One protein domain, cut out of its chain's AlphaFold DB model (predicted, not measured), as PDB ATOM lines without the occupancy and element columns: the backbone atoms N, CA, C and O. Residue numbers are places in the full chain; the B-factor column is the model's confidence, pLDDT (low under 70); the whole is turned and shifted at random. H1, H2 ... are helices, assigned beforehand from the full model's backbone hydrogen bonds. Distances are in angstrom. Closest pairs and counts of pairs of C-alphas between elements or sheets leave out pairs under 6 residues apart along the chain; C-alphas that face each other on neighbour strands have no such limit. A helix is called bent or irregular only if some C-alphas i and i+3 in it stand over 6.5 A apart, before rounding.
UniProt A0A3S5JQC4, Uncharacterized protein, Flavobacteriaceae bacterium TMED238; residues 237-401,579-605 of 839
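This is residues 237 to 401 and 579 to 605 of the 839 residues of an uncharacterized protein of Flavobacteriaceae bacterium TMED238 (UniProt A0A3S5JQC4). Picture a long, thin bundle of four helices, H1, H3, H7 and H9, staggered along one axis, with an arm of two neighbouring helices, H5 and H6, going off at an angle from one end and the small helix H2 at the far end. H4 folds back beside the arm's end of H3, H10 lies where bundle and arm meet, and H8 prolongs the line of H7 towards the H2 end. The bundle is up and down, each of its helices running against the one before it in the chain. The printed part has 192 residues, with ten named helices, H1 to H10 in order, and no named strand; the class is all helix. It is only just loose, close to extended, with a radius of gyration of the C-alphas of 23.9 A and spans of 79 by 39 by 31 A, only just a rod.

Start at H1, residues 237 to 254: its residues 241 to 248 alone touch H9, residues 579 to 599, at a shallow tilt of 10 degrees, opposite ways, and the closest C-alphas, of Ile 241 and Ala 583, are 5.7 A apart. H2, residues 265 to 273, is close to H1 but not clearly touching, the closest C-alphas being those of Lys 254 and Arg 272 at 7.2 A. H3, residues 277 to 311, and H9 are the hubs, touching three helices each. With residues 292 to 306 alone H3 touches H7, residues 379 to 390, opposite ways at a shallow tilt of 26 degrees; look at C-alphas 303 and 379, the closest, 4.7 A apart. H3 touches H9 the same way at a shallow tilt of 9 degrees, with residues 305 to 309 alone; the closest C-alphas, of Val 308 and Ile 598, are 6.2 A apart. H3 also touches H10, residues 601 to 605, closest at C-alphas 309 and 602, 4.0 A. H7 and H9 touch, closest at C-alphas 389 and 585, 5.0 A. H4, residues 315 to 323, is close to H3 but not clearly touching: C-alphas 305 and 317, the closest, are 7.9 A apart. H5, residues 335 to 355, and H6, residues 360 to 374, are close but not clearly touching, closest at C-alphas 350 and 363, 7.1 A. H8, residues 394 to 401, meets H7 only through their link. Every O i to N i+4 pair is within hydrogen-bond range in H1, H2, H4, H8 and H10; the others have 25 of 31 in H3, 16 of 17 in H5, 9 of 11 in H6, 6 of 8 in H7 and 16 of 17 in H9.

Find C-alpha 237 at (41.540, 27.818, 48.334); from there H1 runs 25.8 A. H3 is the longest, 52.3 A, irregular with C-alphas 304 and 307 7.6 A apart, and has a kink of 26 degrees near residue 304. H5 spans 30.1 A, H9 28.2 A, H6 20.6 A and H7 18.3 A. H10 ends at C-alpha 605, (53.060, 38.011, 26.834).

The C-alphas farthest apart, of Ser 267 and Gly 357, are 79.4 A apart. Residues 402 to 578 are not printed, and C-alphas 401 and 579 stand 15.7 A apart across that cut. The link from H4 to H5, 11 residues, is long. Mean pLDDT of the printed part is 70.4; 81 residues are under 70, among them residues 250 to 281 and 349 to 366.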
ATOM      1  N   ILE A 237      40.394  28.723  48.514       73.12
ATOM      2  CA  ILE A 237      41.540  27.818  48.334       73.12
ATOM      3  C   ILE A 237      42.098  27.377  49.684       73.12
ATOM      4  O   ILE A 237      42.341  26.186  49.902       73.12
ATOM      5  N   TYR A 238      42.285  28.331  50.595       78.69
ATOM      6  CA  TYR A 238      42.769  28.058  51.939       78.69
ATOM      7  C   TYR A 238      41.790  27.159  52.696       78.69
ATOM      8  O   TYR A 238      42.214  26.149  53.263       78.69
ATOM      9  N   ASP A 239      40.490  27.456  52.626       78.88
ATOM     10  CA  ASP A 239      39.436  26.662  53.263       78.88
ATOM     11  C   ASP A 239      39.464  25.203  52.782       78.88
ATOM     12  O   ASP A 239      39.453  24.269  53.588       78.88
ATOM     13  N   SER A 240      39.624  24.998  51.472       73.56
ATOM     14  CA  SER A 240      39.726  23.664  50.864       73.56
ATOM     15  C   SER A 240      40.967  22.896  51.336       73.56
ATOM     16  O   SER A 240      40.909  21.706  51.656       73.56
ATOM     17  N   ILE A 241      42.116  23.571  51.416       74.81
ATOM     18  CA  ILE A 241      43.366  22.989  51.922       74.81
ATOM     19  C   ILE A 241      43.242  22.631  53.407       74.81
ATOM     20  O   ILE A 241      43.733  21.575  53.829       74.81
ATOM     21  N   GLN A 242      42.610  23.490  54.210       80.56
ATOM     22  CA  GLN A 242      42.372  23.214  55.624       80.56
ATOM     23  C   GLN A 242      41.424  22.032  55.799       80.56
ATOM     24  O   GLN A 242      41.742  21.143  56.585       80.56
ATOM     25  N   GLU A 243      40.354  21.926  55.010       75.31
ATOM     26  CA  GLU A 243      39.459  20.763  55.044       75.31
ATOM     27  C   GLU A 243      40.224  19.459  54.738       75.31
ATOM     28  O   GLU A 243      40.087  18.464  55.459       75.31
ATOM     29  N   ILE A 244      41.127  19.463  53.748       71.75
ATOM     30  CA  ILE A 244      42.003  18.313  53.447       71.75
ATOM     31  C   ILE A 244      42.900  17.968  54.649       71.75
ATOM     32  O   ILE A 244      43.012  16.795  55.035       71.75
ATOM     33  N   LYS A 245      43.527  18.976  55.271       78.38
ATOM     34  CA  LYS A 245      44.387  18.815  56.459       78.38
ATOM     35  C   LYS A 245      43.586  18.339  57.681       78.38
ATOM     36  O   LYS A 245      44.084  17.528  58.468       78.38
ATOM     37  N   GLU A 246      42.340  18.764  57.850       79.25
ATOM     38  CA  GLU A 246      41.441  18.327  58.923       79.25
ATOM     39  C   GLU A 246      40.975  16.881  58.743       79.25
ATOM     40  O   GLU A 246      40.997  16.097  59.702       79.25
ATOM     41  N   ILE A 247      40.615  16.484  57.518       71.62
ATOM     42  CA  ILE A 247      40.293  15.093  57.172       71.62
ATOM     43  C   ILE A 247      41.501  14.199  57.465       71.62
ATOM     44  O   ILE A 247      41.360  13.155  58.115       71.62
ATOM     45  N   GLN A 248      42.698  14.637  57.064       72.00
ATOM     46  CA  GLN A 248      43.956  13.978  57.398       72.00
ATOM     47  C   GLN A 248      44.145  13.859  58.917       72.00
ATOM     48  O   GLN A 248      44.373  12.765  59.430       72.00
ATOM     49  N   ASN A 249      44.030  14.951  59.668       71.38
ATOM     50  CA  ASN A 249      44.219  14.934  61.118       71.38
ATOM     51  C   ASN A 249      43.215  14.012  61.822       71.38
ATOM     52  O   ASN A 249      43.590  13.245  62.713       71.38
ATOM     53  N   THR A 250      41.962  14.022  61.371       69.62
ATOM     54  CA  THR A 250      40.895  13.152  61.872       69.62
ATOM     55  C   THR A 250      41.195  11.676  61.600       69.62
ATOM     56  O   THR A 250      40.963  10.833  62.470       69.62
ATOM     57  N   LEU A 251      41.732  11.343  60.420       67.25
ATOM     58  CA  LEU A 251      42.224  10.000  60.095       67.25
ATOM     59  C   LEU A 251      43.333   9.582  61.063       67.25
ATOM     60  O   LEU A 251      43.247   8.542  61.717       67.25
ATOM     61  N   LEU A 252      44.369  10.406  61.191       67.12
ATOM     62  CA  LEU A 252      45.527  10.094  62.021       67.12
ATOM     63  C   LEU A 252      45.152   9.873  63.489       67.12
ATOM     64  O   LEU A 252      45.719   8.993  64.146       67.12
ATOM     65  N   ASP A 253      44.177  10.630  63.989       67.56
ATOM     66  CA  ASP A 253      43.699  10.512  65.362       67.56
ATOM     67  C   ASP A 253      42.793   9.285  65.567       67.56
ATOM     68  O   ASP A 253      43.051   8.468  66.456       67.56
ATOM     69  N   LYS A 254      41.810   9.047  64.681       64.25
ATOM     70  CA  LYS A 254      40.934   7.855  64.738       64.25
ATOM     71  C   LYS A 254      41.711   6.545  64.616       64.25
ATOM     72  O   LYS A 254      41.368   5.558  65.268       64.25
ATOM     73  N   PHE A 255      42.794   6.538  63.842       63.81
ATOM     74  CA  PHE A 255      43.696   5.395  63.725       63.81
ATOM     75  C   PHE A 255      44.824   5.407  64.764       63.81
ATOM     76  O   PHE A 255      45.716   4.559  64.710       63.81
ATOM     77  N   GLY A 256      44.803   6.303  65.758       57.38
ATOM     78  CA  GLY A 256      45.766   6.345  66.863       57.38
ATOM     79  C   GLY A 256      47.225   6.391  66.398       57.38
ATOM     80  O   GLY A 256      48.089   5.774  67.026       57.38
ATOM     81  N   LEU A 257      47.464   7.014  65.244       63.03
ATOM     82  CA  LEU A 257      48.783   7.275  64.671       63.03
ATOM     83  C   LEU A 257      49.383   8.559  65.265       63.03
ATOM     84  O   LEU A 257      50.599   8.732  65.247       63.03
ATOM     85  N   LYS A 258      48.545   9.405  65.880       62.31
ATOM     86  CA  LYS A 258      48.951  10.521  66.737       62.31
ATOM     87  C   LYS A 258      49.271  10.012  68.153       62.31
ATOM     88  O   LYS A 258      48.531   9.207  68.730       62.31
ATOM     89  N   LYS A 259      50.400  10.438  68.736       52.38
ATOM     90  CA  LYS A 259      50.790  10.062  70.109       52.38
ATOM     91  C   LYS A 259      49.839  10.713  71.119       52.38
ATOM     92  O   LYS A 259      50.053  11.845  71.530       52.38
ATOM     93  N   ASN A 260      48.819   9.982  71.555       55.28
ATOM     94  CA  ASN A 260      47.968  10.405  72.665       55.28
ATOM     95  C   ASN A 260      48.454   9.753  73.979       55.28
ATOM     96  O   ASN A 260      48.515   8.516  74.049       55.28
ATOM     97  N   LYS A 261      48.842  10.573  74.974       49.91
ATOM     98  CA  LYS A 261      49.492  10.151  76.239       49.91
ATOM     99  C   LYS A 261      48.566   9.346  77.171       49.91
ATOM    100  O   LYS A 261      49.060   8.560  77.967       49.91
ATOM    101  N   ASN A 262      47.241   9.455  77.008       50.56
ATOM    102  CA  ASN A 262      46.255   8.933  77.971       50.56
ATOM    103  C   ASN A 262      45.525   7.644  77.539       50.56
ATOM    104  O   ASN A 262      44.522   7.271  78.143       50.56
ATOM    105  N   SER A 263      45.972   6.947  76.487       53.50
ATOM    106  CA  SER A 263      45.296   5.729  76.000       53.50
ATOM    107  C   SER A 263      46.240   4.536  75.884       53.50
ATOM    108  O   SER A 263      47.311   4.624  75.279       53.50
ATOM    109  N   SER A 264      45.817   3.397  76.445       56.69
ATOM    110  CA  SER A 264      46.593   2.157  76.418       56.69
ATOM    111  C   SER A 264      46.714   1.604  74.994       56.69
ATOM    112  O   SER A 264      45.828   1.771  74.150       56.69
ATOM    113  N   ASN A 265      47.816   0.904  74.708       55.25
ATOM    114  CA  ASN A 265      48.052   0.302  73.391       55.25
ATOM    115  C   ASN A 265      46.931  -0.664  72.973       55.25
ATOM    116  O   ASN A 265      46.612  -0.756  71.790       55.25
ATOM    117  N   PHE A 266      46.301  -1.341  73.936       53.19
ATOM    118  CA  PHE A 266      45.193  -2.258  73.687       53.19
ATOM    119  C   PHE A 266      43.880  -1.530  73.352       53.19
ATOM    120  O   PHE A 266      43.214  -1.902  72.386       53.19
ATOM    121  N   SER A 267      43.534  -0.442  74.056       57.31
ATOM    122  CA  SER A 267      42.315   0.327  73.748       57.31
ATOM    123  C   SER A 267      42.377   0.968  72.358       57.31
ATOM    124  O   SER A 267      41.366   1.027  71.660       57.31
ATOM    125  N   LYS A 268      43.574   1.386  71.920       61.16
ATOM    126  CA  LYS A 268      43.818   1.893  70.558       61.16
ATOM    127  C   LYS A 268      43.565   0.821  69.491       61.16
ATOM    128  O   LYS A 268      42.915   1.114  68.494       61.16
ATOM    129  N   LYS A 269      44.032  -0.418  69.703       60.12
ATOM    130  CA  LYS A 269      43.797  -1.551  68.782       60.12
ATOM    131  C   LYS A 269      42.308  -1.896  68.678       60.12
ATOM    132  O   LYS A 269      41.781  -2.015  67.579       60.12
ATOM    133  N   VAL A 270      41.612  -1.971  69.813       57.53
ATOM    134  CA  VAL A 270      40.169  -2.258  69.867       57.53
ATOM    135  C   VAL A 270      39.336  -1.181  69.163       57.53
ATOM    136  O   VAL A 270      38.432  -1.510  68.397       57.53
ATOM    137  N   ASN A 271      39.636   0.102  69.382       59.78
ATOM    138  CA  ASN A 271      38.896   1.196  68.746       59.78
ATOM    139  C   ASN A 271      39.062   1.217  67.217       59.78
ATOM    140  O   ASN A 271      38.097   1.520  66.521       59.78
ATOM    141  N   ARG A 272      40.236   0.834  66.691       62.41
ATOM    142  CA  ARG A 272      40.473   0.705  65.240       62.41
ATOM    143  C   ARG A 272      39.624  -0.390  64.607       62.41
ATOM    144  O   ARG A 272      39.063  -0.181  63.542       62.41
ATOM    145  N   VAL A 273      39.518  -1.545  65.263       58.41
ATOM    146  CA  VAL A 273      38.785  -2.702  64.718       58.41
ATOM    147  C   VAL A 273      37.263  -2.540  64.845       58.41
ATOM    148  O   VAL A 273      36.515  -3.108  64.062       58.41
ATOM    149  N   ARG A 274      36.782  -1.701  65.775       57.00
ATOM    150  CA  ARG A 274      35.358  -1.312  65.873       57.00
ATOM    151  C   ARG A 274      34.888  -0.383  64.750       57.00
ATOM    152  O   ARG A 274      33.698  -0.079  64.667       57.00
ATOM    153  N   PHE A 275      35.806   0.125  63.942       60.38
ATOM    154  CA  PHE A 275      35.514   1.112  62.922       60.38
ATOM    155  C   PHE A 275      34.946   0.444  61.665       60.38
ATOM    156  O   PHE A 275      35.582  -0.432  61.084       60.38
ATOM    157  N   ASN A 276      33.755   0.859  61.221       63.28
ATOM    158  CA  ASN A 276      33.188   0.349  59.974       63.28
ATOM    159  C   ASN A 276      33.918   0.978  58.776       63.28
ATOM    160  O   ASN A 276      33.625   2.102  58.364       63.28
ATOM    161  N   ILE A 277      34.876   0.225  58.235       62.88
ATOM    162  CA  ILE A 277      35.743   0.631  57.125       62.88
ATOM    163  C   ILE A 277      34.931   0.968  55.875       62.88
ATOM    164  O   ILE A 277      35.262   1.929  55.194       62.88
ATOM    165  N   GLU A 278      33.844   0.248  55.596       64.06
ATOM    166  CA  GLU A 278      33.027   0.459  54.397       64.06
ATOM    167  C   GLU A 278      32.228   1.763  54.475       64.06
ATOM    168  O   GLU A 278      32.268   2.582  53.555       64.06
ATOM    169  N   THR A 279      31.551   2.007  55.603       66.69
ATOM    170  CA  THR A 279      30.848   3.280  55.835       66.69
ATOM    171  C   THR A 279      31.815   4.453  55.760       66.69
ATOM    172  O   THR A 279      31.483   5.511  55.226       66.69
ATOM    173  N   TYR A 280      33.020   4.274  56.289       66.44
ATOM    174  CA  TYR A 280      34.013   5.325  56.281       66.44
ATOM    175  C   TYR A 280      34.649   5.546  54.909       66.44
ATOM    176  O   TYR A 280      34.799   6.693  54.512       66.44
ATOM    177  N   GLN A 281      34.944   4.487  54.156       69.25
ATOM    178  CA  GLN A 281      35.397   4.575  52.770       69.25
ATOM    179  C   GLN A 281      34.373   5.305  51.898       69.25
ATOM    180  O   GLN A 281      34.755   6.156  51.103       69.25
ATOM    181  N   LYS A 282      33.071   5.039  52.083       71.31
ATOM    182  CA  LYS A 282      32.000   5.793  51.411       71.31
ATOM    183  C   LYS A 282      32.054   7.288  51.734       71.31
ATOM    184  O   LYS A 282      31.984   8.101  50.823       71.31
ATOM    185  N   ARG A 283      32.206   7.646  53.014       69.75
ATOM    186  CA  ARG A 283      32.323   9.052  53.445       69.75
ATOM    187  C   ARG A 283      33.584   9.717  52.900       69.75
ATOM    188  O   ARG A 283      33.527  10.857  52.473       69.75
ATOM    189  N   LEU A 284      34.701   8.994  52.905       70.19
ATOM    190  CA  LEU A 284      35.978   9.457  52.380       70.19
ATOM    191  C   LEU A 284      35.882   9.712  50.866       70.19
ATOM    192  O   LEU A 284      36.284  10.770  50.408       70.19
ATOM    193  N   ASN A 285      35.285   8.785  50.111       74.25
ATOM    194  CA  ASN A 285      35.030   8.950  48.679       74.25
ATOM    195  C   ASN A 285      34.136  10.158  48.381       74.25
ATOM    196  O   ASN A 285      34.438  10.904  47.461       74.25
ATOM    197  N   ALA A 286      33.065  10.359  49.156       74.56
ATOM    198  CA  ALA A 286      32.196  11.524  48.994       74.56
ATOM    199  C   ALA A 286      32.978  12.833  49.187       74.56
ATOM    200  O   ALA A 286      32.960  13.681  48.305       74.56
ATOM    201  N   ARG A 287      33.769  12.934  50.265       71.88
ATOM    202  CA  ARG A 287      34.637  14.096  50.508       71.88
ATOM    203  C   ARG A 287      35.682  14.309  49.416       71.88
ATOM    204  O   ARG A 287      35.962  15.440  49.053       71.88
ATOM    205  N   PHE A 288      36.259  13.242  48.869       73.00
ATOM    206  CA  PHE A 288      37.210  13.375  47.765       73.00
ATOM    207  C   PHE A 288      36.570  13.827  46.459       73.00
ATOM    208  O   PHE A 288      37.229  14.522  45.691       73.00
ATOM    209  N   ASN A 289      35.323  13.435  46.201       77.31
ATOM    210  CA  ASN A 289      34.580  13.954  45.061       77.31
ATOM    211  C   ASN A 289      34.266  15.441  45.265       77.31
ATOM    212  O   ASN A 289      34.532  16.214  44.361       77.31
ATOM    213  N   GLU A 290      33.841  15.851  46.465       75.31
ATOM    214  CA  GLU A 290      33.639  17.272  46.799       75.31
ATOM    215  C   GLU A 290      34.920  18.095  46.576       75.31
ATOM    216  O   GLU A 290      34.881  19.127  45.916       75.31
ATOM    217  N   ILE A 291      36.077  17.609  47.050       73.38
ATOM    218  CA  ILE A 291      37.379  18.258  46.813       73.38
ATOM    219  C   ILE A 291      37.699  18.326  45.316       73.38
ATOM    220  O   ILE A 291      38.216  19.338  44.851       73.38
ATOM    221  N   ARG A 292      37.425  17.257  44.557       78.19
ATOM    222  CA  ARG A 292      37.664  17.238  43.110       78.19
ATOM    223  C   ARG A 292      36.815  18.291  42.407       78.19
ATOM    224  O   ARG A 292      37.379  19.077  41.660       78.19
ATOM    225  N   ASP A 293      35.520  18.342  42.699       81.75
ATOM    226  CA  ASP A 293      34.593  19.307  42.103       81.75
ATOM    227  C   ASP A 293      35.031  20.750  42.411       81.75
ATOM    228  O   ASP A 293      34.984  21.627  41.549       81.75
ATOM    229  N   LEU A 294      35.526  20.992  43.629       75.50
ATOM    230  CA  LEU A 294      36.047  22.293  44.053       75.50
ATOM    231  C   LEU A 294      37.336  22.665  43.303       75.50
ATOM    232  O   LEU A 294      37.469  23.792  42.830       75.50
ATOM    233  N   VAL A 295      38.267  21.717  43.138       77.81
ATOM    234  CA  VAL A 295      39.494  21.917  42.347       77.81
ATOM    235  C   VAL A 295      39.177  22.113  40.866       77.81
ATOM    236  O   VAL A 295      39.811  22.950  40.229       77.81
ATOM    237  N   ASP A 296      38.206  21.385  40.316       83.75
ATOM    238  CA  ASP A 296      37.789  21.520  38.921       83.75
ATOM    239  C   ASP A 296      37.180  22.907  38.682       83.75
ATOM    240  O   ASP A 296      37.638  23.619  37.787       83.75
ATOM    241  N   LYS A 297      36.271  23.356  39.557       83.12
ATOM    242  CA  LYS A 297      35.719  24.718  39.515       83.12
ATOM    243  C   LYS A 297      36.807  25.783  39.654       83.12
ATOM    244  O   LYS A 297      36.841  26.746  38.897       83.12
ATOM    245  N   LEU A 298      37.737  25.602  40.592       78.31
ATOM    246  CA  LEU A 298      38.864  26.515  40.762       78.31
ATOM    247  C   LEU A 298      39.754  26.555  39.514       78.31
ATOM    248  O   LEU A 298      40.238  27.620  39.138       78.31
ATOM    249  N   SER A 299      39.974  25.407  38.874       85.00
ATOM    250  CA  SER A 299      40.755  25.312  37.644       85.00
ATOM    251  C   SER A 299      40.074  26.037  36.484       85.00
ATOM    252  O   SER A 299      40.751  26.730  35.729       85.00
ATOM    253  N   GLU A 300      38.744  25.951  36.383       86.19
ATOM    254  CA  GLU A 300      37.950  26.705  35.413       86.19
ATOM    255  C   GLU A 300      38.046  28.202  35.670       86.19
ATOM    256  O   GLU A 300      38.419  28.951  34.764       86.19
ATOM    257  N   ASP A 301      37.819  28.620  36.912       80.94
ATOM    258  CA  ASP A 301      37.877  30.024  37.290       80.94
ATOM    259  C   ASP A 301      39.267  30.613  37.014       80.94
ATOM    260  O   ASP A 301      39.363  31.655  36.375       80.94
ATOM    261  N   LEU A 302      40.354  29.939  37.414       82.50
ATOM    262  CA  LEU A 302      41.720  30.419  37.169       82.50
ATOM    263  C   LEU A 302      42.106  30.392  35.686       82.50
ATOM    264  O   LEU A 302      42.796  31.297  35.225       82.50
ATOM    265  N   SER A 303      41.623  29.413  34.918       84.31
ATOM    266  CA  SER A 303      41.859  29.371  33.468       84.31
ATOM    267  C   SER A 303      41.149  30.497  32.709       84.31
ATOM    268  O   SER A 303      41.608  30.894  31.644       84.31
ATOM    269  N   SER A 304      40.066  31.056  33.262       81.44
ATOM    270  CA  SER A 304      39.313  32.149  32.629       81.44
ATOM    271  C   SER A 304      40.050  33.498  32.626       81.44
ATOM    272  O   SER A 304      39.668  34.416  31.900       81.44
ATOM    273  N   PHE A 305      41.146  33.616  33.385       74.06
ATOM    274  CA  PHE A 305      41.984  34.817  33.442       74.06
ATOM    275  C   PHE A 305      42.961  34.946  32.262       74.06
ATOM    276  O   PHE A 305      43.876  35.758  32.320       74.06
ATOM    277  N   GLU A 306      42.756  34.225  31.156       62.28
ATOM    278  CA  GLU A 306      43.571  34.350  29.935       62.28
ATOM    279  C   GLU A 306      43.705  35.809  29.455       62.28
ATOM    280  O   GLU A 306      44.774  36.222  29.013       62.28
ATOM    281  N   SER A 307      42.660  36.629  29.629       55.88
ATOM    282  CA  SER A 307      42.675  38.066  29.293       55.88
ATOM    283  C   SER A 307      43.764  38.883  30.007       55.88
ATOM    284  O   SER A 307      44.168  39.935  29.504       55.88
ATOM    285  N   VAL A 308      44.294  38.387  31.129       63.75
ATOM    286  CA  VAL A 308      45.388  39.024  31.871       63.75
ATOM    287  C   VAL A 308      46.680  39.046  31.052       63.75
ATOM    288  O   VAL A 308      47.447  39.997  31.160       63.75
ATOM    289  N   THR A 309      46.893  38.074  30.160       62.56
ATOM    290  CA  THR A 309      48.084  38.016  29.290       62.56
ATOM    291  C   THR A 309      48.177  39.175  28.293       62.56
ATOM    292  O   THR A 309      49.272  39.517  27.862       62.56
ATOM    293  N   THR A 310      47.054  39.820  27.952       63.69
ATOM    294  CA  THR A 310      47.004  40.877  26.922       63.69
ATOM    295  C   THR A 310      46.736  42.271  27.480       63.69
ATOM    296  O   THR A 310      47.135  43.255  26.863       63.69
ATOM    297  N   LYS A 311      46.061  42.384  28.631       66.31
ATOM    298  CA  LYS A 311      45.637  43.679  29.198       66.31
ATOM    299  C   LYS A 311      46.195  43.969  30.590       66.31
ATOM    300  O   LYS A 311      45.902  45.031  31.137       66.31
ATOM    301  N   GLY A 312      46.983  43.057  31.158       71.06
ATOM    302  CA  GLY A 312      47.380  43.142  32.558       71.06
ATOM    303  C   GLY A 312      46.232  42.797  33.505       71.06
ATOM    304  O   GLY A 312      45.106  42.512  33.091       71.06
ATOM    305  N   ILE A 313      46.531  42.785  34.801       76.12
ATOM    306  CA  ILE A 313      45.535  42.529  35.843       76.12
ATOM    307  C   ILE A 313      44.688  43.795  36.033       76.12
ATOM    308  O   ILE A 313      45.222  44.854  36.353       76.12
ATOM    309  N   THR A 314      43.365  43.682  35.882       79.38
ATOM    310  CA  THR A 314      42.424  44.770  36.210       79.38
ATOM    311  C   THR A 314      42.008  44.731  37.684       79.38
ATOM    312  O   THR A 314      42.138  43.703  38.350       79.38
ATOM    313  N   GLU A 315      41.447  45.826  38.198       76.88
ATOM    314  CA  GLU A 315      40.940  45.901  39.577       76.88
ATOM    315  C   GLU A 315      39.850  44.846  39.861       76.88
ATOM    316  O   GLU A 315      39.884  44.174  40.894       76.88
ATOM    317  N   ASP A 316      38.967  44.582  38.893       78.75
ATOM    318  CA  ASP A 316      37.961  43.514  38.978       78.75
ATOM    319  C   ASP A 316      38.597  42.115  39.064       78.75
ATOM    320  O   ASP A 316      38.109  41.235  39.789       78.75
ATOM    321  N   ASN A 317      39.719  41.896  38.362       80.31
ATOM    322  CA  ASN A 317      40.477  40.652  38.481       80.31
ATOM    323  C   ASN A 317      41.079  40.509  39.887       80.31
ATOM    324  O   ASN A 317      40.989  39.423  40.460       80.31
ATOM    325  N   ILE A 318      41.633  41.584  40.465       80.06
ATOM    326  CA  ILE A 318      42.198  41.580  41.827       80.06
ATOM    327  C   ILE A 318      41.126  41.199  42.844       80.06
ATOM    328  O   ILE A 318      41.336  40.281  43.636       80.06
ATOM    329  N   VAL A 319      39.954  41.838  42.793       81.69
ATOM    330  CA  VAL A 319      38.844  41.549  43.716       81.69
ATOM    331  C   VAL A 319      38.397  40.089  43.604       81.69
ATOM    332  O   VAL A 319      38.119  39.433  44.612       81.69
ATOM    333  N   THR A 320      38.340  39.553  42.384       82.25
ATOM    334  CA  THR A 320      37.944  38.159  42.140       82.25
ATOM    335  C   THR A 320      38.982  37.167  42.674       82.25
ATOM    336  O   THR A 320      38.614  36.183  43.314       82.25
ATOM    337  N   LEU A 321      40.273  37.436  42.471       82.06
ATOM    338  CA  LEU A 321      41.376  36.613  42.977       82.06
ATOM    339  C   LEU A 321      41.470  36.663  44.509       82.06
ATOM    340  O   LEU A 321      41.612  35.622  45.149       82.06
ATOM    341  N   GLN A 322      41.276  37.838  45.114       81.69
ATOM    342  CA  GLN A 322      41.271  37.998  46.570       81.69
ATOM    343  C   GLN A 322      40.147  37.204  47.239       81.69
ATOM    344  O   GLN A 322      40.390  36.555  48.253       81.69
ATOM    345  N   LYS A 323      38.937  37.167  46.657       80.88
ATOM    346  CA  LYS A 323      37.836  36.318  47.163       80.88
ATOM    347  C   LYS A 323      38.198  34.829  47.187       80.88
ATOM    348  O   LYS A 323      37.699  34.084  48.026       80.88
ATOM    349  N   LYS A 324      39.091  34.401  46.293       80.38
ATOM    350  CA  LYS A 324      39.607  33.027  46.227       80.38
ATOM    351  C   LYS A 324      40.778  32.769  47.178       80.38
ATOM    352  O   LYS A 324      41.233  31.632  47.258       80.38
ATOM    353  N   GLY A 325      41.239  33.784  47.909       78.62
ATOM    354  CA  GLY A 325      42.405  33.694  48.786       78.62
ATOM    355  C   GLY A 325      43.733  33.913  48.063       78.62
ATOM    356  O   GLY A 325      44.770  33.473  48.549       78.62
ATOM    357  N   ILE A 326      43.723  34.547  46.886       80.81
ATOM    358  CA  ILE A 326      44.930  34.825  46.100       80.81
ATOM    359  C   ILE A 326      45.271  36.312  46.205       80.81
ATOM    360  O   ILE A 326      44.454  37.163  45.847       80.81
ATOM    361  N   ASP A 327      46.487  36.631  46.649       78.56
ATOM    362  CA  ASP A 327      47.012  37.994  46.657       78.56
ATOM    363  C   ASP A 327      48.028  38.229  45.537       78.56
ATOM    364  O   ASP A 327      49.177  37.797  45.602       78.56
ATOM    365  N   VAL A 328      47.609  38.961  44.506       73.75
ATOM    366  CA  VAL A 328      48.496  39.421  43.426       73.75
ATOM    367  C   VAL A 328      48.971  40.862  43.627       73.75
ATOM    368  O   VAL A 328      49.773  41.340  42.831       73.75
ATOM    369  N   SER A 329      48.508  41.541  44.684       67.25
ATOM    370  CA  SER A 329      48.745  42.970  44.936       67.25
ATOM    371  C   SER A 329      50.056  43.282  45.666       67.25
ATOM    372  O   SER A 329      50.404  44.449  45.809       67.25
ATOM    373  N   ALA A 330      50.807  42.263  46.098       58.78
ATOM    374  CA  ALA A 330      52.133  42.450  46.681       58.78
ATOM    375  C   ALA A 330      53.095  43.088  45.656       58.78
ATOM    376  O   ALA A 330      53.360  42.489  44.605       58.78
ATOM    377  N   GLU A 331      53.588  44.289  45.962       53.47
ATOM    378  CA  GLU A 331      54.565  45.030  45.157       53.47
ATOM    379  C   GLU A 331      55.948  44.357  45.195       53.47
ATOM    380  O   GLU A 331      56.425  43.981  46.264       53.47
ATOM    381  N   ASN A 332      56.617  44.283  44.038       52.44
ATOM    382  CA  ASN A 332      58.060  44.029  43.952       52.44
ATOM    383  C   ASN A 332      58.740  45.248  43.323       52.44
ATOM    384  O   ASN A 332      58.168  45.901  42.449       52.44
ATOM    385  N   SER A 333      59.985  45.515  43.707       47.28
ATOM    386  CA  SER A 333      60.723  46.722  43.326       47.28
ATOM    387  C   SER A 333      61.381  46.707  41.932       47.28
ATOM    388  O   SER A 333      61.911  47.740  41.538       47.28
ATOM    389  N   GLU A 334      61.399  45.593  41.176       50.69
ATOM    390  CA  GLU A 334      62.364  45.435  40.056       50.69
ATOM    391  C   GLU A 334      61.864  44.754  38.752       50.69
ATOM    392  O   GLU A 334      62.678  44.375  37.915       50.69
ATOM    393  N   LEU A 335      60.560  44.597  38.500       53.69
ATOM    394  CA  LEU A 335      60.088  43.782  37.354       53.69
ATOM    395  C   LEU A 335      60.150  44.440  35.969       53.69
ATOM    396  O   LEU A 335      60.426  43.747  34.990       53.69
ATOM    397  N   GLU A 336      59.903  45.746  35.860       50.72
ATOM    398  CA  GLU A 336      59.934  46.435  34.556       50.72
ATOM    399  C   GLU A 336      61.365  46.420  33.974       50.72
ATOM    400  O   GLU A 336      61.561  46.182  32.785       50.72
ATOM    401  N   ASN A 337      62.381  46.493  34.847       59.53
ATOM    402  CA  ASN A 337      63.795  46.391  34.473       59.53
ATOM    403  C   ASN A 337      64.204  44.979  34.012       59.53
ATOM    404  O   ASN A 337      65.074  44.852  33.152       59.53
ATOM    405  N   GLN A 338      63.580  43.920  34.542       61.72
ATOM    406  CA  GLN A 338      63.925  42.528  34.215       61.72
ATOM    407  C   GLN A 338      63.464  42.115  32.809       61.72
ATOM    408  O   GLN A 338      64.178  41.389  32.118       61.72
ATOM    409  N   GLY A 339      62.290  42.580  32.363       65.00
ATOM    410  CA  GLY A 339      61.800  42.321  31.003       65.00
ATOM    411  C   GLY A 339      62.695  42.963  29.937       65.00
ATOM    412  O   GLY A 339      63.089  42.307  28.968       65.00
ATOM    413  N   ASP A 340      63.083  44.217  30.165       68.12
ATOM    414  CA  ASP A 340      63.982  44.959  29.281       68.12
ATOM    415  C   ASP A 340      65.413  44.400  29.300       68.12
ATOM    416  O   ASP A 340      66.069  44.315  28.260       68.12
ATOM    417  N   GLU A 341      65.914  43.958  30.454       69.38
ATOM    418  CA  GLU A 341      67.207  43.277  30.549       69.38
ATOM    419  C   GLU A 341      67.206  41.950  29.776       69.38
ATOM    420  O   GLU A 341      68.158  41.648  29.047       69.38
ATOM    421  N   LEU A 342      66.115  41.187  29.862       70.12
ATOM    422  CA  LEU A 342      65.987  39.908  29.177       70.12
ATOM    423  C   LEU A 342      65.932  40.077  27.658       70.12
ATOM    424  O   LEU A 342      66.676  39.398  26.948       70.12
ATOM    425  N   ILE A 343      65.130  41.012  27.140       72.69
ATOM    426  CA  ILE A 343      65.136  41.274  25.697       72.69
ATOM    427  C   ILE A 343      66.478  41.882  25.260       72.69
ATOM    428  O   ILE A 343      66.998  41.497  24.216       72.69
ATOM    429  N   ARG A 344      67.138  42.721  26.082       73.62
ATOM    430  CA  ARG A 344      68.503  43.206  25.789       73.62
ATOM    431  C   ARG A 344      69.494  42.065  25.634       73.62
ATOM    432  O   ARG A 344      70.352  42.171  24.751       73.62
ATOM    433  N   LYS A 345      69.386  41.040  26.478       72.62
ATOM    434  CA  LYS A 345      70.209  39.832  26.451       72.62
ATOM    435  C   LYS A 345      69.906  38.982  25.220       72.62
ATOM    436  O   LYS A 345      70.839  38.672  24.494       72.62
ATOM    437  N   ILE A 346      68.632  38.706  24.927       70.94
ATOM    438  CA  ILE A 346      68.214  37.958  23.726       70.94
ATOM    439  C   ILE A 346      68.709  38.664  22.456       70.94
ATOM    440  O   ILE A 346      69.376  38.039  21.635       70.94
ATOM    441  N   SER A 347      68.484  39.977  22.315       71.56
ATOM    442  CA  SER A 347      69.018  40.745  21.182       71.56
ATOM    443  C   SER A 347      70.545  40.691  21.130       71.56
ATOM    444  O   SER A 347      71.118  40.553  20.057       71.56
ATOM    445  N   GLY A 348      71.221  40.808  22.280       70.62
ATOM    446  CA  GLY A 348      72.682  40.734  22.363       70.62
ATOM    447  C   GLY A 348      73.233  39.373  21.937       70.62
ATOM    448  O   GLY A 348      74.266  39.306  21.280       70.62
ATOM    449  N   GLU A 349      72.524  38.295  22.249       68.75
ATOM    450  CA  GLU A 349      72.884  36.941  21.837       68.75
ATOM    451  C   GLU A 349      72.604  36.711  20.355       68.75
ATOM    452  O   GLU A 349      73.448  36.132  19.680       68.75
ATOM    453  N   ILE A 350      71.486  37.202  19.809       66.00
ATOM    454  CA  ILE A 350      71.244  37.197  18.355       66.00
ATOM    455  C   ILE A 350      72.400  37.906  17.642       66.00
ATOM    456  O   ILE A 350      72.998  37.336  16.732       66.00
ATOM    457  N   ILE A 351      72.758  39.106  18.104       66.06
ATOM    458  CA  ILE A 351      73.876  39.891  17.569       66.06
ATOM    459  C   ILE A 351      75.186  39.103  17.654       66.06
ATOM    460  O   ILE A 351      75.864  38.939  16.646       66.06
ATOM    461  N   SER A 352      75.516  38.550  18.823       64.06
ATOM    462  CA  SER A 352      76.754  37.790  19.009       64.06
ATOM    463  C   SER A 352      76.806  36.541  18.125       64.06
ATOM    464  O   SER A 352      77.859  36.202  17.590       64.06
ATOM    465  N   ASN A 353      75.670  35.872  17.916       61.34
ATOM    466  CA  ASN A 353      75.598  34.725  17.020       61.34
ATOM    467  C   ASN A 353      75.807  35.135  15.553       61.34
ATOM    468  O   ASN A 353      76.485  34.421  14.815       61.34
ATOM    469  N   LEU A 354      75.276  36.285  15.131       58.12
ATOM    470  CA  LEU A 354      75.529  36.837  13.796       58.12
ATOM    471  C   LEU A 354      77.008  37.220  13.619       58.12
ATOM    472  O   LEU A 354      77.602  36.851  12.611       58.12
ATOM    473  N   GLU A 355      77.633  37.860  14.613       59.16
ATOM    474  CA  GLU A 355      79.072  38.194  14.609       59.16
ATOM    475  C   GLU A 355      79.975  36.952  14.528       59.16
ATOM    476  O   GLU A 355      81.054  36.989  13.939       59.16
ATOM    477  N   GLN A 356      79.535  35.832  15.107       56.56
ATOM    478  CA  GLN A 356      80.230  34.543  15.042       56.56
ATOM    479  C   GLN A 356      79.975  33.788  13.729       56.56
ATOM    480  O   GLN A 356      80.516  32.699  13.525       56.56
ATOM    481  N   GLY A 357      79.165  34.343  12.823       49.44
ATOM    482  CA  GLY A 357      78.817  33.697  11.569       49.44
ATOM    483  C   GLY A 357      77.885  32.503  11.773       49.44
ATOM    484  O   GLY A 357      78.086  31.453  11.163       49.44
ATOM    485  N   HIS A 358      76.857  32.614  12.611       56.38
ATOM    486  CA  HIS A 358      75.740  31.667  12.601       56.38
ATOM    487  C   HIS A 358      74.672  32.090  11.582       56.38
ATOM    488  O   HIS A 358      74.465  33.273  11.322       56.38
ATOM    489  N   THR A 359      73.999  31.115  10.964       53.66
ATOM    490  CA  THR A 359      72.943  31.377   9.975       53.66
ATOM    491  C   THR A 359      71.603  31.667  10.649       53.66
ATOM    492  O   THR A 359      71.313  31.160  11.735       53.66
ATOM    493  N   LEU A 360      70.730  32.417   9.965       56.84
ATOM    494  CA  LEU A 360      69.357  32.665  10.424       56.84
ATOM    495  C   LEU A 360      68.572  31.363  10.647       56.84
ATOM    496  O   LEU A 360      67.772  31.276  11.571       56.84
ATOM    497  N   GLN A 361      68.857  30.317   9.866       53.97
ATOM    498  CA  GLN A 361      68.237  28.995  10.003       53.97
ATOM    499  C   GLN A 361      68.576  28.289  11.329       53.97
ATOM    500  O   GLN A 361      67.809  27.443  11.773       53.97
ATOM    501  N   LEU A 362      69.695  28.635  11.975       59.94
ATOM    502  CA  LEU A 362      70.037  28.146  13.316       59.94
ATOM    503  C   LEU A 362      69.453  29.051  14.415       59.94
ATOM    504  O   LEU A 362      69.039  28.568  15.473       59.94
ATOM    505  N   ILE A 363      69.400  30.364  14.172       61.91
ATOM    506  CA  ILE A 363      68.897  31.352  15.136       61.91
ATOM    507  C   ILE A 363      67.373  31.223  15.306       61.91
ATOM    508  O   ILE A 363      66.894  31.151  16.436       61.91
ATOM    509  N   LEU A 364      66.613  31.119  14.209       68.25
ATOM    510  CA  LEU A 364      65.142  31.110  14.219       68.25
ATOM    511  C   LEU A 364      64.525  29.971  15.059       68.25
ATOM    512  O   LEU A 364      63.706  30.280  15.923       68.25
ATOM    513  N   PRO A 365      64.943  28.691  14.937       69.19
ATOM    514  CA  PRO A 365      64.430  27.624  15.800       69.19
ATOM    515  C   PRO A 365      64.794  27.813  17.276       69.19
ATOM    516  O   PRO A 365      64.101  27.327  18.167       69.19
ATOM    517  N   THR A 366      65.901  28.504  17.561       66.81
ATOM    518  CA  THR A 366      66.266  28.829  18.941       66.81
ATOM    519  C   THR A 366      65.293  29.862  19.505       66.81
ATOM    520  O   THR A 366      64.799  29.670  20.610       66.81
ATOM    521  N   LEU A 367      64.922  30.876  18.717       71.94
ATOM    522  CA  LEU A 367      63.870  31.825  19.089       71.94
ATOM    523  C   LEU A 367      62.507  31.141  19.258       71.94
ATOM    524  O   LEU A 367      61.796  31.488  20.193       71.94
ATOM    525  N   ASP A 368      62.168  30.130  18.451       75.44
ATOM    526  CA  ASP A 368      60.943  29.331  18.642       75.44
ATOM    527  C   ASP A 368      60.919  28.609  19.992       75.44
ATOM    528  O   ASP A 368      59.901  28.603  20.689       75.44
ATOM    529  N   ASN A 369      62.052  28.027  20.392       72.69
ATOM    530  CA  ASN A 369      62.179  27.395  21.702       72.69
ATOM    531  C   ASN A 369      62.055  28.416  22.841       72.69
ATOM    532  O   ASN A 369      61.439  28.106  23.861       72.69
ATOM    533  N   GLU A 370      62.604  29.622  22.673       70.88
ATOM    534  CA  GLU A 370      62.466  30.688  23.669       70.88
ATOM    535  C   GLU A 370      61.039  31.230  23.746       70.88
ATOM    536  O   GLU A 370      60.508  31.389  24.845       70.88
ATOM    537  N   ILE A 371      60.371  31.424  22.605       76.75
ATOM    538  CA  ILE A 371      58.949  31.779  22.540       76.75
ATOM    539  C   ILE A 371      58.131  30.729  23.294       76.75
ATOM    540  O   ILE A 371      57.352  31.083  24.177       76.75
ATOM    541  N   ALA A 372      58.342  29.438  23.024       74.12
ATOM    542  CA  ALA A 372      57.629  28.358  23.702       74.12
ATOM    543  C   ALA A 372      57.916  28.300  25.215       74.12
ATOM    544  O   ALA A 372      57.017  28.005  26.000       74.12
ATOM    545  N   ALA A 373      59.149  28.588  25.642       71.88
ATOM    546  CA  ALA A 373      59.526  28.579  27.055       71.88
ATOM    547  C   ALA A 373      58.975  29.784  27.839       71.88
ATOM    548  O   ALA A 373      58.680  29.660  29.031       71.88
ATOM    549  N   LEU A 374      58.860  30.942  27.186       72.88
ATOM    550  CA  LEU A 374      58.358  32.183  27.778       72.88
ATOM    551  C   LEU A 374      56.832  32.299  27.702       72.88
ATOM    552  O   LEU A 374      56.248  33.016  28.517       72.88
ATOM    553  N   SER A 375      56.204  31.588  26.762       78.06
ATOM    554  CA  SER A 375      54.755  31.600  26.557       78.06
ATOM    555  C   SER A 375      54.008  31.267  27.855       78.06
ATOM    556  O   SER A 375      54.287  30.237  28.482       78.06
ATOM    557  N   PRO A 376      53.053  32.118  28.280       77.12
ATOM    558  CA  PRO A 376      52.081  31.761  29.307       77.12
ATOM    559  C   PRO A 376      51.334  30.484  28.916       77.12
ATOM    560  O   PRO A 376      51.122  30.210  27.733       77.12
ATOM    561  N   ARG A 377      50.911  29.706  29.912       82.75
ATOM    562  CA  ARG A 377      50.135  28.487  29.661       82.75
ATOM    563  C   ARG A 377      48.780  28.824  29.056       82.75
ATOM    564  O   ARG A 377      48.113  29.771  29.471       82.75
ATOM    565  N   THR A 378      48.329  27.974  28.143       83.88
ATOM    566  CA  THR A 378      46.957  28.006  27.624       83.88
ATOM    567  C   THR A 378      45.941  27.675  28.721       83.88
ATOM    568  O   THR A 378      46.268  27.042  29.731       83.88
ATOM    569  N   GLN A 379      44.665  28.018  28.505       84.50
ATOM    570  CA  GLN A 379      43.586  27.662  29.439       84.50
ATOM    571  C   GLN A 379      43.571  26.162  29.778       84.50
ATOM    572  O   GLN A 379      43.383  25.780  30.935       84.50
ATOM    573  N   GLN A 380      43.787  25.307  28.775       86.50
ATOM    574  CA  GLN A 380      43.792  23.857  28.947       86.50
ATOM    575  C   GLN A 380      44.983  23.391  29.792       86.50
ATOM    576  O   GLN A 380      44.815  22.580  30.701       86.50
ATOM    577  N   GLU A 381      46.173  23.939  29.552       85.81
ATOM    578  CA  GLU A 381      47.372  23.618  30.332       85.81
ATOM    579  C   GLU A 381      47.254  24.088  31.787       85.81
ATOM    580  O   GLU A 381      47.671  23.368  32.699       85.81
ATOM    581  N   ILE A 382      46.632  25.251  32.029       84.00
ATOM    582  CA  ILE A 382      46.310  25.737  33.380       84.00
ATOM    583  C   ILE A 382      45.375  24.750  34.089       84.00
ATOM    584  O   ILE A 382      45.664  24.327  35.217       84.00
ATOM    585  N   LYS A 383      44.292  24.328  33.421       87.25
ATOM    586  CA  LYS A 383      43.350  23.339  33.967       87.25
ATOM    587  C   LYS A 383      44.061  22.040  34.323       87.25
ATOM    588  O   LYS A 383      43.984  21.580  35.463       87.25
ATOM    589  N   GLU A 384      44.823  21.478  33.391       86.94
ATOM    590  CA  GLU A 384      45.527  20.212  33.590       86.94
ATOM    591  C   GLU A 384      46.567  20.276  34.711       86.94
ATOM    592  O   GLU A 384      46.691  19.324  35.493       86.94
ATOM    593  N   LYS A 385      47.290  21.398  34.824       87.19
ATOM    594  CA  LYS A 385      48.270  21.634  35.888       87.19
ATOM    595  C   LYS A 385      47.600  21.627  37.257       87.19
ATOM    596  O   LYS A 385      48.061  20.905  38.142       87.19
ATOM    597  N   ILE A 386      46.496  22.354  37.429       83.81
ATOM    598  CA  ILE A 386      45.758  22.410  38.700       83.81
ATOM    599  C   ILE A 386      45.125  21.047  39.018       83.81
ATOM    600  O   ILE A 386      45.305  20.531  40.124       83.81
ATOM    601  N   GLN A 387      44.486  20.400  38.043       85.25
ATOM    602  CA  GLN A 387      43.856  19.083  38.203       85.25
ATOM    603  C   GLN A 387      44.863  17.960  38.495       85.25
ATOM    604  O   GLN A 387      44.548  16.973  39.164       85.25
ATOM    605  N   SER A 388      46.122  18.103  38.061       82.81
ATOM    606  CA  SER A 388      47.186  17.144  38.391       82.81
ATOM    607  C   SER A 388      47.411  16.981  39.901       82.81
ATOM    608  O   SER A 388      47.880  15.927  40.339       82.81
ATOM    609  N   SER A 389      46.997  17.967  40.707       78.25
ATOM    610  CA  SER A 389      47.112  17.960  42.170       78.25
ATOM    611  C   SER A 389      46.418  16.761  42.822       78.25
ATOM    612  O   SER A 389      46.882  16.282  43.857       78.25
ATOM    613  N   TYR A 390      45.368  16.216  42.193       70.50
ATOM    614  CA  TYR A 390      44.649  15.030  42.669       70.50
ATOM    615  C   TYR A 390      44.868  13.762  41.817       70.50
ATOM    616  O   TYR A 390      44.322  12.714  42.160       70.50
ATOM    617  N   LYS A 391      45.705  13.797  40.759       66.06
ATOM    618  CA  LYS A 391      46.067  12.622  39.915       66.06
ATOM    619  C   LYS A 391      46.994  11.607  40.612       66.06
ATOM    620  O   LYS A 391      47.466  10.647  40.004       66.06
ATOM    621  N   VAL A 392      47.260  11.788  41.904       62.72
ATOM    622  CA  VAL A 392      47.896  10.777  42.759       62.72
ATOM    623  C   VAL A 392      47.044   9.497  42.726       62.72
ATOM    624  O   VAL A 392      45.821   9.595  42.672       62.72
ATOM    625  N   LYS A 393      47.647   8.293  42.796       61.62
ATOM    626  CA  LYS A 393      46.968   6.963  42.814       61.62
ATOM    627  C   LYS A 393      46.043   6.715  44.030       61.62
ATOM    628  O   LYS A 393      45.857   5.584  44.482       61.62
ATOM    629  N   LEU A 394      45.478   7.773  44.582       56.62
ATOM    630  CA  LEU A 394      44.606   7.817  45.734       56.62
ATOM    631  C   LEU A 394      43.259   7.131  45.437       56.62
ATOM    632  O   LEU A 394      42.840   6.267  46.202       56.62
ATOM    633  N   PHE A 395      42.619   7.410  44.295       53.19
ATOM    634  CA  PHE A 395      41.318   6.810  43.938       53.19
ATOM    635  C   PHE A 395      41.397   5.293  43.686       53.19
ATOM    636  O   PHE A 395      40.529   4.529  44.130       53.19
ATOM    637  N   ASP A 396      42.491   4.833  43.080       59.38
ATOM    638  CA  ASP A 396      42.774   3.403  42.908       59.38
ATOM    639  C   ASP A 396      43.067   2.726  44.255       59.38
ATOM    640  O   ASP A 396      42.639   1.601  44.515       59.38
ATOM    641  N   THR A 397      43.757   3.424  45.159       60.25
ATOM    642  CA  THR A 397      44.139   2.890  46.473       60.25
ATOM    643  C   THR A 397      42.955   2.799  47.435       60.25
ATOM    644  O   THR A 397      42.824   1.807  48.161       60.25
ATOM    645  N   ILE A 398      42.061   3.794  47.441       57.78
ATOM    646  CA  ILE A 398      40.871   3.790  48.301       57.78
ATOM    647  C   ILE A 398      39.947   2.633  47.907       57.78
ATOM    648  O   ILE A 398      39.539   1.856  48.773       57.78
ATOM    649  N   SER A 399      39.677   2.461  46.609       55.97
ATOM    650  CA  SER A 399      38.778   1.427  46.075       55.97
ATOM    651  C   SER A 399      39.288  -0.013  46.258       55.97
ATOM    652  O   SER A 399      38.482  -0.928  46.434       55.97
ATOM    653  N   GLN A 400      40.605  -0.234  46.289       55.59
ATOM    654  CA  GLN A 400      41.206  -1.562  46.489       55.59
ATOM    655  C   GLN A 400      41.170  -2.044  47.949       55.59
ATOM    656  O   GLN A 400      41.113  -3.246  48.212       55.59
ATOM    657  N   SER A 401      41.157  -1.125  48.914       50.06
ATOM    658  CA  SER A 401      41.338  -1.448  50.331       50.06
ATOM    659  C   SER A 401      40.219  -2.283  50.978       50.06
ATOM    660  O   SER A 401      40.520  -3.199  51.750       50.06
ATOM    661  N   LEU A 579      46.978  12.137  50.999       70.00
ATOM    662  CA  LEU A 579      46.271  13.382  51.369       70.00
ATOM    663  C   LEU A 579      47.209  14.579  51.574       70.00
ATOM    664  O   LEU A 579      46.932  15.679  51.098       70.00
ATOM    665  N   ALA A 580      48.343  14.356  52.244       70.38
ATOM    666  CA  ALA A 580      49.360  15.388  52.442       70.38
ATOM    667  C   ALA A 580      49.933  15.879  51.108       70.38
ATOM    668  O   ALA A 580      50.195  17.067  50.932       70.38
ATOM    669  N   MET A 581      50.136  14.950  50.170       75.31
ATOM    670  CA  MET A 581      50.688  15.258  48.860       75.31
ATOM    671  C   MET A 581      49.676  15.989  47.981       75.31
ATOM    672  O   MET A 581      50.085  16.887  47.262       75.31
ATOM    673  N   VAL A 582      48.374  15.685  48.085       75.69
ATOM    674  CA  VAL A 582      47.321  16.446  47.388       75.69
ATOM    675  C   VAL A 582      47.309  17.906  47.844       75.69
ATOM    676  O   VAL A 582      47.411  18.786  46.999       75.69
ATOM    677  N   ALA A 583      47.267  18.174  49.157       75.19
ATOM    678  CA  ALA A 583      47.287  19.547  49.676       75.19
ATOM    679  C   ALA A 583      48.553  20.306  49.245       75.19
ATOM    680  O   ALA A 583      48.472  21.421  48.739       75.19
ATOM    681  N   LYS A 584      49.721  19.665  49.377       81.25
ATOM    682  CA  LYS A 584      51.004  20.253  48.974       81.25
ATOM    683  C   LYS A 584      51.077  20.523  47.468       81.25
ATOM    684  O   LYS A 584      51.591  21.560  47.061       81.25
ATOM    685  N   ASN A 585      50.607  19.587  46.642       83.19
ATOM    686  CA  ASN A 585      50.612  19.744  45.190       83.19
ATOM    687  C   ASN A 585      49.629  20.828  44.750       83.19
ATOM    688  O   ASN A 585      49.955  21.577  43.842       83.19
ATOM    689  N   LEU A 586      48.468  20.933  45.404       81.25
ATOM    690  CA  LEU A 586      47.475  21.966  45.124       81.25
ATOM    691  C   LEU A 586      48.032  23.363  45.423       81.25
ATOM    692  O   LEU A 586      48.030  24.205  44.530       81.25
ATOM    693  N   GLU A 587      48.593  23.574  46.621       81.38
ATOM    694  CA  GLU A 587      49.287  24.819  46.997       81.38
ATOM    695  C   GLU A 587      50.378  25.179  45.972       81.38
ATOM    696  O   GLU A 587      50.424  26.295  45.457       81.38
ATOM    697  N   ALA A 588      51.235  24.211  45.628       82.81
ATOM    698  CA  ALA A 588      52.346  24.434  44.708       82.81
ATOM    699  C   ALA A 588      51.885  24.737  43.275       82.81
ATOM    700  O   ALA A 588      52.438  25.630  42.640       82.81
ATOM    701  N   ASN A 589      50.897  24.002  42.760       85.19
ATOM    702  CA  ASN A 589      50.405  24.164  41.395       85.19
ATOM    703  C   ASN A 589      49.623  25.471  41.228       85.19
ATOM    704  O   ASN A 589      49.824  26.153  40.228       85.19
ATOM    705  N   ILE A 590      48.783  25.845  42.201       82.56
ATOM    706  CA  ILE A 590      48.071  27.130  42.177       82.56
ATOM    707  C   ILE A 590      49.072  28.277  42.263       82.56
ATOM    708  O   ILE A 590      49.030  29.159  41.416       82.56
ATOM    709  N   GLY A 591      50.002  28.252  43.224       78.38
ATOM    710  CA  GLY A 591      51.013  29.305  43.347       78.38
ATOM    711  C   GLY A 591      51.862  29.447  42.078       78.38
ATOM    712  O   GLY A 591      52.211  30.550  41.679       78.38
ATOM    713  N   ASP A 592      52.140  28.337  41.393       80.69
ATOM    714  CA  ASP A 592      52.860  28.331  40.121       80.69
ATOM    715  C   ASP A 592      52.060  28.924  38.951       80.69
ATOM    716  O   ASP A 592      52.651  29.599  38.113       80.69
ATOM    717  N   VAL A 593      50.746  28.679  38.883       82.94
ATOM    718  CA  VAL A 593      49.840  29.297  37.893       82.94
ATOM    719  C   VAL A 593      49.657  30.783  38.185       82.94
ATOM    720  O   VAL A 593      49.814  31.618  37.301       82.94
ATOM    721  N   VAL A 594      49.382  31.135  39.440       79.81
ATOM    722  CA  VAL A 594      49.179  32.525  39.854       79.81
ATOM    723  C   VAL A 594      50.417  33.359  39.558       79.81
ATOM    724  O   VAL A 594      50.284  34.438  39.000       79.81
ATOM    725  N   LEU A 595      51.614  32.871  39.886       78.00
ATOM    726  CA  LEU A 595      52.845  33.620  39.644       78.00
ATOM    727  C   LEU A 595      53.119  33.789  38.141       78.00
ATOM    728  O   LEU A 595      53.318  34.904  37.667       78.00
ATOM    729  N   ASN A 596      53.113  32.687  37.382       75.88
ATOM    730  CA  ASN A 596      53.579  32.691  35.994       75.88
ATOM    731  C   ASN A 596      52.543  33.172  34.981       75.88
ATOM    732  O   ASN A 596      52.929  33.808  34.006       75.88
ATOM    733  N   ASP A 597      51.274  32.825  35.181       78.31
ATOM    734  CA  ASP A 597      50.231  32.970  34.165       78.31
ATOM    735  C   ASP A 597      49.283  34.138  34.490       78.31
ATOM    736  O   ASP A 597      48.732  34.755  33.584       78.31
ATOM    737  N   ILE A 598      49.130  34.493  35.775       79.12
ATOM    738  CA  ILE A 598      48.233  35.574  36.219       79.12
ATOM    739  C   ILE A 598      49.035  36.828  36.594       79.12
ATOM    740  O   ILE A 598      48.928  37.844  35.919       79.12
ATOM    741  N   LYS A 599      49.889  36.773  37.622       77.31
ATOM    742  CA  LYS A 599      50.665  37.926  38.114       77.31
ATOM    743  C   LYS A 599      51.626  38.465  37.056       77.31
ATOM    744  O   LYS A 599      51.637  39.666  36.807       77.31
ATOM    745  N   TYR A 600      52.387  37.583  36.408       75.88
ATOM    746  CA  TYR A 600      53.355  37.964  35.370       75.88
ATOM    747  C   TYR A 600      52.953  37.559  33.953       75.88
ATOM    748  O   TYR A 600      53.755  37.711  33.033       75.88
ATOM    749  N   GLY A 601      51.717  37.091  33.754       76.12
ATOM    750  CA  GLY A 601      51.236  36.657  32.441       76.12
ATOM    751  C   GLY A 601      51.345  37.751  31.378       76.12
ATOM    752  O   GLY A 601      51.796  37.476  30.271       76.12
ATOM    753  N   TYR A 602      51.007  38.996  31.729       75.94
ATOM    754  CA  TYR A 602      51.125  40.146  30.823       75.94
ATOM    755  C   TYR A 602      52.569  40.452  30.423       75.94
ATOM    756  O   TYR A 602      52.859  40.586  29.242       75.94
ATOM    757  N   LEU A 603      53.485  40.519  31.395       73.88
ATOM    758  CA  LEU A 603      54.903  40.797  31.136       73.88
ATOM    759  C   LEU A 603      55.539  39.702  30.274       73.88
ATOM    760  O   LEU A 603      56.327  39.992  29.379       73.88
ATOM    761  N   LYS A 604      55.164  38.440  30.509       75.75
ATOM    762  CA  LYS A 604      55.573  37.323  29.655       75.75
ATOM    763  C   LYS A 604      54.984  37.420  28.253       75.75
ATOM    764  O   LYS A 604      55.710  37.188  27.297       75.75
ATOM    765  N   GLY A 605      53.707  37.780  28.127       77.06
ATOM    766  CA  GLY A 605      53.060  38.011  26.834       77.06
ATOM    767  C   GLY A 605      53.733  39.132  26.038       77.06
ATOM    768  O   GLY A 605      54.060  38.942  24.872       77.06
TER     769      GLY A 605